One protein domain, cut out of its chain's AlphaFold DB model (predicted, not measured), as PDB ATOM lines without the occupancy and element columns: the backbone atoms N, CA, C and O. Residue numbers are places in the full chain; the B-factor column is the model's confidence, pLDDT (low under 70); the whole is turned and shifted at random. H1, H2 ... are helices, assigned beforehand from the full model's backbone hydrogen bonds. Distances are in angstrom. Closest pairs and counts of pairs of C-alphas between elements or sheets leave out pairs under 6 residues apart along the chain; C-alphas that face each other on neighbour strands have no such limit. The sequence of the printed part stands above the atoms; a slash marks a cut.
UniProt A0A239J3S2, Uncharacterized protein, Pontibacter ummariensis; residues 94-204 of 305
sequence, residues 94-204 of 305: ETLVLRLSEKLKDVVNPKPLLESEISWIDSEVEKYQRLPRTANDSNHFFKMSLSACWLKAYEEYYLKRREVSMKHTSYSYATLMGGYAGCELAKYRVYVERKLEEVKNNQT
ATOM      1  N   GLU A  94      95.884  44.379  57.077       87.25
ATOM      2  CA  GLU A  94      96.754  45.096  58.016       87.25
ATOM      3  C   GLU A  94      96.467  46.599  58.006       87.25
ATOM      4  O   GLU A  94      96.222  47.202  59.057       87.25
ATOM      5  N   THR A  95      96.385  47.198  56.817       87.06
ATOM      6  CA  THR A  95      96.003  48.607  56.653       87.06
ATOM      7  C   THR A  95      94.620  48.899  57.245       87.06
ATOM      8  O   THR A  95      94.428  49.918  57.920       87.06
ATOM      9  N   LEU A  96      93.641  48.011  57.034       90.06
ATOM     10  CA  LEU A  96      92.300  48.167  57.607       90.06
ATOM     11  C   LEU A  96      92.307  48.050  59.138       90.06
ATOM     12  O   LEU A  96      91.674  48.863  59.817       90.06
ATOM     13  N   VAL A  97      93.064  47.097  59.687       92.81
ATOM     14  CA  VAL A  97      93.255  46.927  61.135       92.81
ATOM     15  C   VAL A  97      93.876  48.175  61.752       92.81
ATOM     16  O   VAL A  97      93.376  48.648  62.775       92.81
ATOM     17  N   LEU A  98      94.918  48.742  61.141       91.25
ATOM     18  CA  LEU A  98      95.555  49.972  61.618       91.25
ATOM     19  C   LEU A  98      94.561  51.134  61.633       91.25
ATOM     20  O   LEU A  98      94.398  51.798  62.657       91.25
ATOM     21  N   ARG A  99      93.823  51.334  60.535       89.94
ATOM     22  CA  ARG A  99      92.819  52.401  60.433       89.94
ATOM     23  C   ARG A  99      91.723  52.266  61.487       89.94
ATOM     24  O   ARG A  99      91.334  53.266  62.087       89.94
ATOM     25  N   LEU A 100      91.206  51.058  61.701       92.88
ATOM     26  CA  LEU A 100      90.196  50.815  62.726       92.88
ATOM     27  C   LEU A 100      90.768  51.032  64.129       92.88
ATOM     28  O   LEU A 100      90.115  51.652  64.963       92.88
ATOM     29  N   SER A 101      91.992  50.573  64.380       92.00
ATOM     30  CA  SER A 101      92.651  50.735  65.678       92.00
ATOM     31  C   SER A 101      92.832  52.207  66.041       92.00
ATOM     32  O   SER A 101      92.556  52.574  67.177       92.00
ATOM     33  N   GLU A 102      93.197  53.064  65.082       90.88
ATOM     34  CA  GLU A 102      93.234  54.517  65.296       90.88
ATOM     35  C   GLU A 102      91.852  55.086  65.634       90.88
ATOM     36  O   GLU A 102      91.722  55.832  66.601       90.88
ATOM     37  N   LYS A 103      90.797  54.693  64.902       90.44
ATOM     38  CA  LYS A 103      89.427  55.134  65.217       90.44
ATOM     39  C   LYS A 103      88.982  54.693  66.615       90.44
ATOM     40  O   LYS A 103      88.223  55.409  67.251       90.44
ATOM     41  N   LEU A 104      89.415  53.523  67.084       90.06
ATOM     42  CA  LEU A 104      88.999  52.964  68.373       90.06
ATOM     43  C   LEU A 104      89.633  53.660  69.586       90.06
ATOM     44  O   LEU A 104      89.082  53.530  70.675       90.06
ATOM     45  N   LYS A 105      90.748  54.389  69.427       87.94
ATOM     46  CA  LYS A 105      91.474  55.008  70.556       87.94
ATOM     47  C   LYS A 105      90.629  55.999  71.354       87.94
ATOM     48  O   LYS A 105      90.676  55.980  72.578       87.94
ATOM     49  N   ASP A 106      89.847  56.820  70.659       80.00
ATOM     50  CA  ASP A 106      89.140  57.959  71.262       80.00
ATOM     51  C   ASP A 106      87.618  57.758  71.331       80.00
ATOM     52  O   ASP A 106      86.859  58.672  71.664       80.00
ATOM     53  N   VAL A 107      87.135  56.564  70.986       83.00
ATOM     54  CA  VAL A 107      85.700  56.287  70.920       83.00
ATOM     55  C   VAL A 107      85.178  55.857  72.287       83.00
ATOM     56  O   VAL A 107      85.541  54.810  72.812       83.00
ATOM     57  N   VAL A 108      84.250  56.656  72.826       77.56
ATOM     58  CA  VAL A 108      83.588  56.409  74.120       77.56
ATOM     59  C   VAL A 108      82.836  55.073  74.135       77.56
ATOM     60  O   VAL A 108      82.893  54.344  75.119       77.56
ATOM     61  N   ASN A 109      82.140  54.742  73.043       81.00
ATOM     62  CA  ASN A 109      81.422  53.479  72.882       81.00
ATOM     63  C   ASN A 109      81.868  52.793  71.578       81.00
ATOM     64  O   ASN A 109      81.412  53.185  70.501       81.00
ATOM     65  N   PRO A 110      82.778  51.801  71.638       88.44
ATOM     66  CA  PRO A 110      83.311  51.132  70.449       88.44
ATOM     67  C   PRO A 110      82.279  50.335  69.646       88.44
ATOM     68  O   PRO A 110      82.481  50.092  68.455       88.44
ATOM     69  N   LYS A 111      81.178  49.907  70.277       89.69
ATOM     70  CA  LYS A 111      80.227  48.951  69.697       89.69
ATOM     71  C   LYS A 111      79.569  49.461  68.400       89.69
ATOM     72  O   LYS A 111      79.707  48.758  67.400       89.69
ATOM     73  N   PRO A 112      78.964  50.667  68.339       89.81
ATOM     74  CA  PRO A 112      78.393  51.191  67.096       89.81
ATOM     75  C   PRO A 112      79.404  51.300  65.950       89.81
ATOM     76  O   PRO A 112      79.064  51.053  64.794       89.81
ATOM     77  N   LEU A 113      80.660  51.647  66.255       92.00
ATOM     78  CA  LEU A 113      81.714  51.713  65.246       92.00
ATOM     79  C   LEU A 113      82.011  50.317  64.681       92.00
ATOM     80  O   LEU A 113      82.034  50.148  63.464       92.00
ATOM     81  N   LEU A 114      82.187  49.315  65.541       94.88
ATOM     82  CA  LEU A 114      82.455  47.936  65.123       94.88
ATOM     83  C   LEU A 114      81.278  47.335  64.335       94.88
ATOM     84  O   LEU A 114      81.493  46.705  63.302       94.88
ATOM     85  N   GLU A 115      80.038  47.584  64.761       94.25
ATOM     86  CA  GLU A 115      78.828  47.173  64.034       94.25
ATOM     87  C   GLU A 115      78.735  47.847  62.654       94.25
ATOM     88  O   GLU A 115      78.366  47.199  61.673       94.25
ATOM     89  N   SER A 116      79.138  49.119  62.543       94.38
ATOM     90  CA  SER A 116      79.186  49.820  61.254       94.38
ATOM     91  C   SER A 116      80.239  49.247  60.298       94.38
ATOM     92  O   SER A 116      79.988  49.163  59.096       94.38
ATOM     93  N   GLU A 117      81.385  48.796  60.816       95.12
ATOM     94  CA  GLU A 117      82.426  48.135  60.017       95.12
ATOM     95  C   GLU A 117      81.947  46.761  59.523       95.12
ATOM     96  O   GLU A 117      82.140  46.438  58.352       95.12
ATOM     97  N   ILE A 118      81.243  45.984  60.359       95.94
ATOM     98  CA  ILE A 118      80.603  44.723  59.936       95.94
ATOM     99  C   ILE A 118      79.566  44.986  58.838       95.94
ATOM    100  O   ILE A 118      79.591  44.325  57.804       95.94
ATOM    101  N   SER A 119      78.706  45.993  59.013       95.00
ATOM    102  CA  SER A 119      77.705  46.359  58.005       95.00
ATOM    103  C   SER A 119      78.344  46.784  56.676       95.00
ATOM    104  O   SER A 119      77.862  46.403  55.606       95.00
ATOM    105  N   TRP A 120      79.459  47.519  56.723       94.31
ATOM    106  CA  TRP A 120      80.235  47.837  55.527       94.31
ATOM    107  C   TRP A 120      80.781  46.570  54.853       94.31
ATOM    108  O   TRP A 120      80.609  46.422  53.640       94.31
ATOM    109  N   ILE A 121      81.363  45.637  55.616       93.44
ATOM    110  CA  ILE A 121      81.863  44.357  55.088       93.44
ATOM    111  C   ILE A 121      80.733  43.571  54.415       93.44
ATOM    112  O   ILE A 121      80.905  43.114  53.284       93.44
ATOM    113  N   ASP A 122      79.576  43.443  55.065       93.06
ATOM    114  CA  ASP A 122      78.415  42.746  54.504       93.06
ATOM    115  C   ASP A 122      77.958  43.394  53.186       93.06
ATOM    116  O   ASP A 122      77.657  42.695  52.216       93.06
ATOM    117  N   SER A 123      78.000  44.729  53.101       90.00
ATOM    118  CA  SER A 123      77.697  45.451  51.860       90.00
ATOM    119  C   SER A 123      78.708  45.172  50.740       90.00
ATOM    120  O   SER A 123      78.329  45.131  49.570       90.00
ATOM    121  N   GLU A 124      79.989  44.965  51.066       87.25
ATOM    122  CA  GLU A 124      80.999  44.576  50.079       87.25
ATOM    123  C   GLU A 124      80.767  43.141  49.603       87.25
ATOM    124  O   GLU A 124      80.734  42.911  48.395       87.25
ATOM    125  N   VAL A 125      80.517  42.196  50.516       88.25
ATOM    126  CA  VAL A 125      80.203  40.795  50.176       88.25
ATOM    127  C   VAL A 125      78.999  40.724  49.236       88.25
ATOM    128  O   VAL A 125      79.040  40.043  48.207       88.25
ATOM    129  N   GLU A 126      77.944  41.481  49.534       87.38
ATOM    130  CA  GLU A 126      76.724  41.508  48.732       87.38
ATOM    131  C   GLU A 126      76.967  42.004  47.294       87.38
ATOM    132  O   GLU A 126      76.367  41.485  46.346       87.38
ATOM    133  N   LYS A 127      77.897  42.951  47.082       83.56
ATOM    134  CA  LYS A 127      78.276  43.403  45.729       83.56
ATOM    135  C   LYS A 127      78.823  42.256  44.886       83.56
ATOM    136  O   LYS A 127      78.513  42.190  43.699       83.56
ATOM    137  N   TYR A 128      79.605  41.355  45.482       79.69
ATOM    138  CA  TYR A 128      80.169  40.203  44.775       79.69
ATOM    139  C   TYR A 128      79.139  39.087  44.556       79.69
ATOM    140  O   TYR A 128      79.214  38.396  43.540       79.69
ATOM    141  N   GLN A 129      78.136  38.955  45.432       80.00
ATOM    142  CA  GLN A 129      77.018  38.017  45.254       80.00
ATOM    143  C   GLN A 129      76.041  38.445  44.144       80.00
ATOM    144  O   GLN A 129      75.478  37.596  43.453       80.00
ATOM    145  N   ARG A 130      75.831  39.757  43.958       71.81
ATOM    146  CA  ARG A 130      74.815  40.320  43.047       71.81
ATOM    147  C   ARG A 130      75.289  40.588  41.614       71.81
ATOM    148  O   ARG A 130      74.498  41.091  40.814       71.81
ATOM    149  N   LEU A 131      76.544  40.306  41.261       62.62
ATOM    150  CA  LEU A 131      77.054  40.640  39.926       62.62
ATOM    151  C   LEU A 131      76.230  39.945  38.819       62.62
ATOM    152  O   LEU A 131      76.074  38.721  38.840       62.62
ATOM    153  N   PRO A 132      75.663  40.710  37.863       50.22
ATOM    154  CA  PRO A 132      74.634  40.209  36.962       50.22
ATOM    155  C   PRO A 132      75.179  39.164  35.984       50.22
ATOM    156  O   PRO A 132      76.257  39.317  35.410       50.22
ATOM    157  N   ARG A 133      74.369  38.124  35.742       50.25
ATOM    158  CA  ARG A 133      74.575  37.062  34.737       50.25
ATOM    159  C   ARG A 133      74.331  37.524  33.287       50.25
ATOM    160  O   ARG A 133      74.100  36.692  32.412       50.25
ATOM    161  N   THR A 134      74.278  38.827  33.014       46.66
ATOM    162  CA  THR A 134      73.905  39.320  31.682       46.66
ATOM    163  C   THR A 134      75.104  39.306  30.744       46.66
ATOM    164  O   THR A 134      75.971  40.181  30.781       46.66
ATOM    165  N   ALA A 135      75.108  38.285  29.892       48.31
ATOM    166  CA  ALA A 135      76.011  38.094  28.776       48.31
ATOM    167  C   ALA A 135      75.801  39.174  27.711       48.31
ATOM    168  O   ALA A 135      74.693  39.324  27.207       48.31
ATOM    169  N   ASN A 136      76.867  39.914  27.401       48.97
ATOM    170  CA  ASN A 136      77.151  40.440  26.055       48.97
ATOM    171  C   ASN A 136      78.489  41.185  25.944       48.97
ATOM    172  O   ASN A 136      78.784  41.742  24.893       48.97
ATOM    173  N   ASP A 137      79.327  41.174  26.982       53.00
ATOM    174  CA  ASP A 137      80.624  41.837  26.930       53.00
ATOM    175  C   ASP A 137      81.752  40.831  27.175       53.00
ATOM    176  O   ASP A 137      81.671  40.004  28.083       53.00
ATOM    177  N   SER A 138      82.824  40.893  26.387       47.66
ATOM    178  CA  SER A 138      84.022  40.045  26.552       47.66
ATOM    179  C   SER A 138      84.655  40.189  27.949       47.66
ATOM    180  O   SER A 138      85.298  39.277  28.465       47.66
ATOM    181  N   ASN A 139      84.359  41.305  28.618       57.47
ATOM    182  CA  ASN A 139      84.722  41.609  29.998       57.47
ATOM    183  C   ASN A 139      83.892  40.833  31.055       57.47
ATOM    184  O   ASN A 139      84.173  40.902  32.253       57.47
ATOM    185  N   HIS A 140      82.849  40.103  30.643       56.84
ATOM    186  CA  HIS A 140      81.927  39.390  31.530       56.84
ATOM    187  C   HIS A 140      82.559  38.150  32.173       56.84
ATOM    188  O   HIS A 140      82.470  37.993  33.391       56.84
ATOM    189  N   PHE A 141      83.255  37.316  31.391       56.97
ATOM    190  CA  PHE A 141      83.936  36.117  31.900       56.97
ATOM    191  C   PHE A 141      85.001  36.465  32.945       56.97
ATOM    192  O   PHE A 141      85.102  35.800  33.975       56.97
ATOM    193  N   PHE A 142      85.746  37.550  32.716       60.25
ATOM    194  CA  PHE A 142      86.740  38.053  33.660       60.25
ATOM    195  C   PHE A 142      86.097  38.479  34.989       60.25
ATOM    196  O   PHE A 142      86.520  38.035  36.055       60.25
ATOM    197  N   LYS A 143      85.022  39.280  34.932       61.59
ATOM    198  CA  LYS A 143      84.290  39.738  36.127       61.59
ATOM    199  C   LYS A 143      83.630  38.585  36.890       61.59
ATOM    200  O   LYS A 143      83.657  38.589  38.121       61.59
ATOM    201  N   MET A 144      83.077  37.595  36.189       61.91
ATOM    202  CA  MET A 144      82.514  36.392  36.813       61.91
ATOM    203  C   MET A 144      83.584  35.559  37.516       61.91
ATOM    204  O   MET A 144      83.394  35.189  38.671       61.91
ATOM    205  N   SER A 145      84.711  35.301  36.845       67.62
ATOM    206  CA  SER A 145      85.828  34.537  37.412       67.62
ATOM    207  C   SER A 145      86.393  35.215  38.660       67.62
ATOM    208  O   SER A 145      86.513  34.576  39.704       67.62
ATOM    209  N   LEU A 146      86.639  36.530  38.595       72.19
ATOM    210  CA  LEU A 146      87.138  37.308  39.729       72.19
ATOM    211  C   LEU A 146      86.188  37.236  40.930       72.19
ATOM    212  O   LEU A 146      86.629  37.009  42.049       72.19
ATOM    213  N   SER A 147      84.883  37.368  40.697       74.75
ATOM    214  CA  SER A 147      83.883  37.388  41.774       74.75
ATOM    215  C   SER A 147      83.661  36.018  42.397       74.75
ATOM    216  O   SER A 147      83.553  35.909  43.614       74.75
ATOM    217  N   ALA A 148      83.655  34.960  41.582       79.06
ATOM    218  CA  ALA A 148      83.576  33.590  42.072       79.06
ATOM    219  C   ALA A 148      84.815  33.215  42.902       79.06
ATOM    220  O   ALA A 148      84.683  32.612  43.965       79.06
ATOM    221  N   CYS A 149      86.014  33.604  42.447       80.56
ATOM    222  CA  CYS A 149      87.253  33.383  43.196       80.56
ATOM    223  C   CYS A 149      87.271  34.185  44.504       80.56
ATOM    224  O   CYS A 149      87.672  33.650  45.535       80.56
ATOM    225  N   TRP A 150      86.783  35.427  44.467       87.50
ATOM    226  CA  TRP A 150      86.652  36.288  45.640       87.50
ATOM    227  C   TRP A 150      85.731  35.691  46.698       87.50
ATOM    228  O   TRP A 150      86.158  35.497  47.833       87.50
ATOM    229  N   LEU A 151      84.501  35.325  46.318       85.69
ATOM    230  CA  LEU A 151      83.522  34.748  47.245       85.69
ATOM    231  C   LEU A 151      84.034  33.444  47.851       85.69
ATOM    232  O   LEU A 151      83.981  33.268  49.063       85.69
ATOM    233  N   LYS A 152      84.609  32.568  47.021       87.19
ATOM    234  CA  LYS A 152      85.175  31.302  47.489       87.19
ATOM    235  C   LYS A 152      86.283  31.523  48.518       87.19
ATOM    236  O   LYS A 152      86.291  30.857  49.547       87.19
ATOM    237  N   ALA A 153      87.222  32.429  48.253       87.44
ATOM    238  CA  ALA A 153      88.322  32.692  49.176       87.44
ATOM    239  C   ALA A 153      87.852  33.360  50.474       87.44
ATOM    240  O   ALA A 153      88.328  33.004  51.554       87.44
ATOM    241  N   TYR A 154      86.885  34.276  50.374       90.69
ATOM    242  CA  TYR A 154      86.245  34.885  51.532       90.69
ATOM    243  C   TYR A 154      85.597  33.824  52.429       90.69
ATOM    244  O   TYR A 154      85.888  33.761  53.622       90.69
ATOM    245  N   GLU A 155      84.766  32.946  51.860       91.19
ATOM    246  CA  GLU A 155      84.066  31.887  52.594       91.19
ATOM    247  C   GLU A 155      85.026  30.850  53.193       91.19
ATOM    248  O   GLU A 155      84.860  30.461  54.349       91.19
ATOM    249  N   GLU A 156      86.052  30.416  52.452       90.31
ATOM    250  CA  GLU A 156      87.059  29.469  52.956       90.31
ATOM    251  C   GLU A 156      87.797  30.025  54.182       90.31
ATOM    252  O   GLU A 156      87.951  29.323  55.187       90.31
ATOM    253  N   TYR A 157      88.193  31.300  54.168       93.38
ATOM    254  CA  TYR A 157      88.861  31.887  55.326       93.38
ATOM    255  C   TYR A 157      87.883  32.194  56.469       93.38
ATOM    256  O   TYR A 157      88.134  31.859  57.633       93.38
ATOM    257  N   TYR A 158      86.742  32.809  56.152       92.88
ATOM    258  CA  TYR A 158      85.765  33.237  57.148       92.88
ATOM    259  C   TYR A 158      85.122  32.053  57.883       92.88
ATOM    260  O   TYR A 158      84.999  32.103  59.107       92.88
ATOM    261  N   LEU A 159      84.785  30.969  57.178       91.25
ATOM    262  CA  LEU A 159      84.114  29.804  57.764       91.25
ATOM    263  C   LEU A 159      85.088  28.715  58.225       91.25
ATOM    264  O   LEU A 159      84.817  28.038  59.213       91.25
ATOM    265  N   LYS A 160      86.206  28.513  57.514       90.94
ATOM    266  CA  LYS A 160      87.105  27.363  57.744       90.94
ATOM    267  C   LYS A 160      88.511  27.751  58.187       90.94
ATOM    268  O   LYS A 160      89.294  26.850  58.479       90.94
ATOM    269  N   ARG A 161      88.841  29.050  58.241       90.88
ATOM    270  CA  ARG A 161      90.189  29.566  58.559       90.88
ATOM    271  C   ARG A 161      91.267  29.000  57.629       90.88
ATOM    272  O   ARG A 161      92.389  28.742  58.054       90.88
ATOM    273  N   ARG A 162      90.913  28.774  56.361       86.38
ATOM    274  CA  ARG A 162      91.832  28.268  55.338       86.38
ATOM    275  C   ARG A 162      92.190  29.375  54.365       86.38
ATOM    276  O   ARG A 162      91.309  29.990  53.773       86.38
ATOM    277  N   GLU A 163      93.483  29.600  54.200       82.12
ATOM    278  CA  GLU A 163      94.003  30.485  53.163       82.12
ATOM    279  C   GLU A 163      94.039  29.773  51.808       82.12
ATOM    280  O   GLU A 163      94.111  28.542  51.719       82.12
ATOM    281  N   VAL A 164      93.987  30.557  50.732       73.75
ATOM    282  CA  VAL A 164      94.193  30.038  49.379       73.75
ATOM    283  C   VAL A 164      95.664  29.646  49.247       73.75
ATOM    284  O   VAL A 164      96.541  30.499  49.346       73.75
ATOM    285  N   SER A 165      95.944  28.358  49.032       75.06
ATOM    286  CA  SER A 165      97.322  27.896  48.837       75.06
ATOM    287  C   SER A 165      97.893  28.460  47.541       75.06
ATOM    288  O   SER A 165      97.394  28.154  46.463       75.06
ATOM    289  N   MET A 166      98.982  29.219  47.642       73.44
ATOM    290  CA  MET A 166      99.718  29.760  46.494       73.44
ATOM    291  C   MET A 166     100.716  28.758  45.890       73.44
ATOM    292  O   MET A 166     101.433  29.104  44.958       73.44
ATOM    293  N   LYS A 167     100.783  27.524  46.408       71.81
ATOM    294  CA  LYS A 167     101.905  26.597  46.170       71.81
ATOM    295  C   LYS A 167     101.671  25.570  45.069       71.81
ATOM    296  O   LYS A 167     102.626  25.095  44.467       71.81
ATOM    297  N   HIS A 168     100.418  25.199  44.814       61.88
ATOM    298  CA  HIS A 168     100.127  23.988  44.031       61.88
ATOM    299  C   HIS A 168      99.715  24.256  42.583       61.88
ATOM    300  O   HIS A 168      99.735  23.343  41.762       61.88
ATOM    301  N   THR A 169      99.331  25.489  42.253       72.19
ATOM    302  CA  THR A 169      98.944  25.864  40.889       72.19
ATOM    303  C   THR A 169      99.357  27.295  40.580       72.19
ATOM    304  O   THR A 169      99.140  28.196  41.391       72.19
ATOM    305  N   SER A 170      99.885  27.527  39.376       65.62
ATOM    306  CA  SER A 170     100.004  28.875  38.818       65.62
ATOM    307  C   SER A 170      98.608  29.391  38.487       65.62
ATOM    308  O   SER A 170      97.900  28.815  37.658       65.62
ATOM    309  N   TYR A 171      98.190  30.453  39.160       67.38
ATOM    310  CA  TYR A 171      96.845  30.986  39.010       67.38
ATOM    311  C   TYR A 171      96.783  32.054  37.919       67.38
ATOM    312  O   TYR A 171      97.751  32.762  37.641       67.38
ATOM    313  N   SER A 172      95.604  32.205  37.310       69.06
ATOM    314  CA  SER A 172      95.338  33.378  36.477       69.06
ATOM    315  C   SER A 172      95.297  34.641  37.341       69.06
ATOM    316  O   SER A 172      94.911  34.584  38.511       69.06
ATOM    317  N   TYR A 173      95.600  35.795  36.746       71.69
ATOM    318  CA  TYR A 173      95.504  37.097  37.413       71.69
ATOM    319  C   TYR A 173      94.147  37.320  38.107       71.69
ATOM    320  O   TYR A 173      94.101  37.673  39.284       71.69
ATOM    321  N   ALA A 174      93.034  37.052  37.412       67.56
ATOM    322  CA  ALA A 174      91.688  37.211  37.975       67.56
ATOM    323  C   ALA A 174      91.468  36.320  39.210       67.56
ATOM    324  O   ALA A 174      90.799  36.728  40.159       67.56
ATOM    325  N   THR A 175      92.041  35.114  39.193       74.00
ATOM    326  CA  THR A 175      91.945  34.149  40.292       74.00
ATOM    327  C   THR A 175      92.772  34.580  41.497       74.00
ATOM    328  O   THR A 175      92.252  34.537  42.608       74.00
ATOM    329  N   LEU A 176      94.012  35.041  41.286       76.44
ATOM    330  CA  LEU A 176      94.872  35.555  42.358       76.44
ATOM    331  C   LEU A 176      94.267  36.787  43.013       76.44
ATOM    332  O   LEU A 176      94.128  36.821  44.228       76.44
ATOM    333  N   MET A 177      93.846  37.764  42.210       76.44
ATOM    334  CA  MET A 177      93.292  39.013  42.729       76.44
ATOM    335  C   MET A 177      91.966  38.816  43.444       76.44
ATOM    336  O   MET A 177      91.772  39.347  44.535       76.44
ATOM    337  N   GLY A 178      91.057  38.042  42.843       76.56
ATOM    338  CA  GLY A 178      89.811  37.675  43.503       76.56
ATOM    339  C   GLY A 178      90.100  36.953  44.815       76.56
ATOM    340  O   GLY A 178      89.627  37.380  45.864       76.56
ATOM    341  N   GLY A 179      90.935  35.912  44.766       82.62
ATOM    342  CA  GLY A 179      91.263  35.086  45.923       82.62
ATOM    343  C   GLY A 179      91.922  35.861  47.066       82.62
ATOM    344  O   GLY A 179      91.469  35.774  48.205       82.62
ATOM    345  N   TYR A 180      92.945  36.658  46.763       83.69
ATOM    346  CA  TYR A 180      93.658  37.472  47.746       83.69
ATOM    347  C   TYR A 180      92.724  38.494  48.402       83.69
ATOM    348  O   TYR A 180      92.556  38.480  49.618       83.69
ATOM    349  N   ALA A 181      92.022  39.310  47.608       82.62
ATOM    350  CA  ALA A 181      91.141  40.345  48.149       82.62
ATOM    351  C   ALA A 181      89.971  39.769  48.972       82.62
ATOM    352  O   ALA A 181      89.535  40.393  49.940       82.62
ATOM    353  N   GLY A 182      89.455  38.591  48.600       86.69
ATOM    354  CA  GLY A 182      88.427  37.891  49.376       86.69
ATOM    355  C   GLY A 182      88.960  37.402  50.720       86.69
ATOM    356  O   GLY A 182      88.321  37.604  51.752       86.69
ATOM    357  N   CYS A 183      90.159  36.816  50.723       89.81
ATOM    358  CA  CYS A 183      90.821  36.352  51.939       89.81
ATOM    359  C   CYS A 183      91.149  37.509  52.898       89.81
ATOM    360  O   CYS A 183      90.841  37.420  54.086       89.81
ATOM    361  N   GLU A 184      91.685  38.619  52.391       89.81
ATOM    362  CA  GLU A 184      92.034  39.788  53.206       89.81
ATOM    363  C   GLU A 184      90.805  40.447  53.846       89.81
ATOM    364  O   GLU A 184      90.812  40.756  55.042       89.81
ATOM    365  N   LEU A 185      89.689  40.587  53.118       91.00
ATOM    366  CA  LEU A 185      88.466  41.107  53.736       91.00
ATOM    367  C   LEU A 185      87.911  40.145  54.801       91.00
ATOM    368  O   LEU A 185      87.400  40.592  55.830       91.00
ATOM    369  N   ALA A 186      88.036  38.831  54.593       94.12
ATOM    370  CA  ALA A 186      87.651  37.841  55.593       94.12
ATOM    371  C   ALA A 186      88.534  37.920  56.849       94.12
ATOM    372  O   ALA A 186      88.001  37.897  57.959       94.12
ATOM    373  N   LYS A 187      89.858  38.084  56.709       94.06
ATOM    374  CA  LYS A 187      90.780  38.345  57.833       94.06
ATOM    375  C   LYS A 187      90.349  39.563  58.638       94.06
ATOM    376  O   LYS A 187      90.242  39.484  59.864       94.06
ATOM    377  N   TYR A 188      90.037  40.659  57.948       95.00
ATOM    378  CA  TYR A 188      89.555  41.871  58.596       95.00
ATOM    379  C   TYR A 188      88.226  41.641  59.331       95.00
ATOM    380  O   TYR A 188      88.115  42.006  60.499       95.00
ATOM    381  N   ARG A 189      87.247  40.954  58.725       96.00
ATOM    382  CA  ARG A 189      85.978  40.619  59.403       96.00
ATOM    383  C   ARG A 189      86.193  39.875  60.714       96.00
ATOM    384  O   ARG A 189      85.632  40.261  61.733       96.00
ATOM    385  N   VAL A 190      87.039  38.847  60.693       95.94
ATOM    386  CA  VAL A 190      87.365  38.049  61.884       95.94
ATOM    387  C   VAL A 190      87.962  38.921  62.984       95.94
ATOM    388  O   VAL A 190      87.632  38.753  64.157       95.94
ATOM    389  N   TYR A 191      88.823  39.870  62.615       95.44
ATOM    390  CA  TYR A 191      89.374  40.837  63.555       95.44
ATOM    391  C   TYR A 191      88.284  41.719  64.183       95.44
ATOM    392  O   TYR A 191      88.255  41.860  65.408       95.44
ATOM    393  N   VAL A 192      87.384  42.285  63.368       96.25
ATOM    394  CA  VAL A 192      86.301  43.170  63.832       96.25
ATOM    395  C   VAL A 192      85.337  42.426  64.757       96.25
ATOM    396  O   VAL A 192      85.012  42.929  65.829       96.25
ATOM    397  N   GLU A 193      84.924  41.212  64.393       96.31
ATOM    398  CA  GLU A 193      84.028  40.387  65.212       96.31
ATOM    399  C   GLU A 193      84.663  40.010  66.550       96.31
ATOM    400  O   GLU A 193      84.016  40.123  67.590       96.31
ATOM    401  N   ARG A 194      85.954  39.650  66.553       94.81
ATOM    402  CA  ARG A 194      86.694  39.406  67.795       94.81
ATOM    403  C   ARG A 194      86.721  40.653  68.678       94.81
ATOM    404  O   ARG A 194      86.488  40.549  69.875       94.81
ATOM    405  N   LYS A 195      86.969  41.834  68.102       93.44
ATOM    406  CA  LYS A 195      86.950  43.101  68.848       93.44
ATOM    407  C   LYS A 195      85.566  43.422  69.405       93.44
ATOM    408  O   LYS A 195      85.463  43.880  70.537       93.44
ATOM    409  N   LEU A 196      84.508  43.160  68.642       93.25
ATOM    410  CA  LEU A 196      83.134  43.342  69.103       93.25
ATOM    411  C   LEU A 196      82.816  42.415  70.280       93.25
ATOM    412  O   LEU A 196      82.177  42.839  71.240       93.25
ATOM    413  N   GLU A 197      83.295  41.178  70.227       91.50
ATOM    414  CA  GLU A 197      83.136  40.207  71.306       91.50
ATOM    415  C   GLU A 197      83.946  40.588  72.557       91.50
ATOM    416  O   GLU A 197      83.432  40.518  73.670       91.50
ATOM    417  N   GLU A 198      85.177  41.087  72.396       90.12
ATOM    418  CA  GLU A 198      85.969  41.656  73.498       90.12
ATOM    419  C   GLU A 198      85.233  42.821  74.178       90.12
ATOM    420  O   GLU A 198      85.201  42.898  75.404       90.12
ATOM    421  N   VAL A 199      84.610  43.714  73.403       86.75
ATOM    422  CA  VAL A 199      83.824  44.836  73.942       86.75
ATOM    423  C   VAL A 199      82.607  44.331  74.716       86.75
ATOM    424  O   VAL A 199      82.352  44.811  75.817       86.75
ATOM    425  N   LYS A 200      81.891  43.329  74.191       83.75
ATOM    426  CA  LYS A 200      80.740  42.721  74.878       83.75
ATOM    427  C   LYS A 200      81.140  42.034  76.185       83.75
ATOM    428  O   LYS A 200      80.432  42.176  77.173       83.75
ATOM    429  N   ASN A 201      82.273  41.337  76.207       82.25
ATOM    430  CA  ASN A 201      82.707  40.566  77.376       82.25
ATOM    431  C   ASN A 201      83.411  41.409  78.449       82.25
ATOM    432  O   ASN A 201      83.341  41.067  79.627       82.25
ATOM    433  N   ASN A 202      84.075  42.505  78.068       74.81
ATOM    434  CA  ASN A 202      84.812  43.361  79.007       74.81
ATOM    435  C   ASN A 202      83.985  44.533  79.560       74.81
ATOM    436  O   ASN A 202      84.419  45.191  80.504       74.81
ATOM    437  N   GLN A 203      82.814  44.825  78.989       66.88
ATOM    438  CA  GLN A 203      81.892  45.812  79.549       66.88
ATOM    439  C   GLN A 203      81.015  45.162  80.617       66.88
ATOM    440  O   GLN A 203      80.407  44.116  80.382       66.88
ATOM    441  N   THR A 204      80.894  45.811  81.780       64.06
ATOM    442  CA  THR A 204      79.852  45.444  82.744       64.06
ATOM    443  C   THR A 204      78.485  45.547  82.059       64.06
ATOM    444  O   THR A 204      78.308  46.426  81.213       64.06
TER     445      THR A 204
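Overview. This is residues 94 to 204 of the 305 residues of an uncharacterized protein of Pontibacter ummariensis (UniProt A0A239J3S2). One long helix, H4, is the spine of a loose, elongated bundle: H3 packs slantwise on it and H2 packs on its residues 185 to 199, while H1 meets it through residues 94 to 97. The bend at residues 134 to 139, of which 139 belongs to H3, sticks out. The printed part has 111 residues with four named helices, H1 to H4, and no named strand: all helix, radius of gyration of the C-alphas 16.6 A, spans 55 by 33 by 22 A.

Along the chain. H1, residues 94 to 105, begins at C-alpha 94 (96.754, 45.096, 58.016). H2 is residues 110 to 129, 29.1 A; H3 residues 139 to 160, 31.3 A; H4 residues 173 to 202, 43.4 A, ending at C-alpha 202 (84.812, 43.361, 79.007).

Arrangement. The hub H4 touches H3, C-alphas Trp 150 and Gly 178 closest at 4.1 A, the same way at 35.2 degrees, only just steep. H2 and H3 form a hairpin. Every helix has its O i to N i+4 pairs within hydrogen-bond range.

Size, cuts and confidence. There is no cut; the H3 to H4 link is long. Confidence is low at residues 131 to 145, among others.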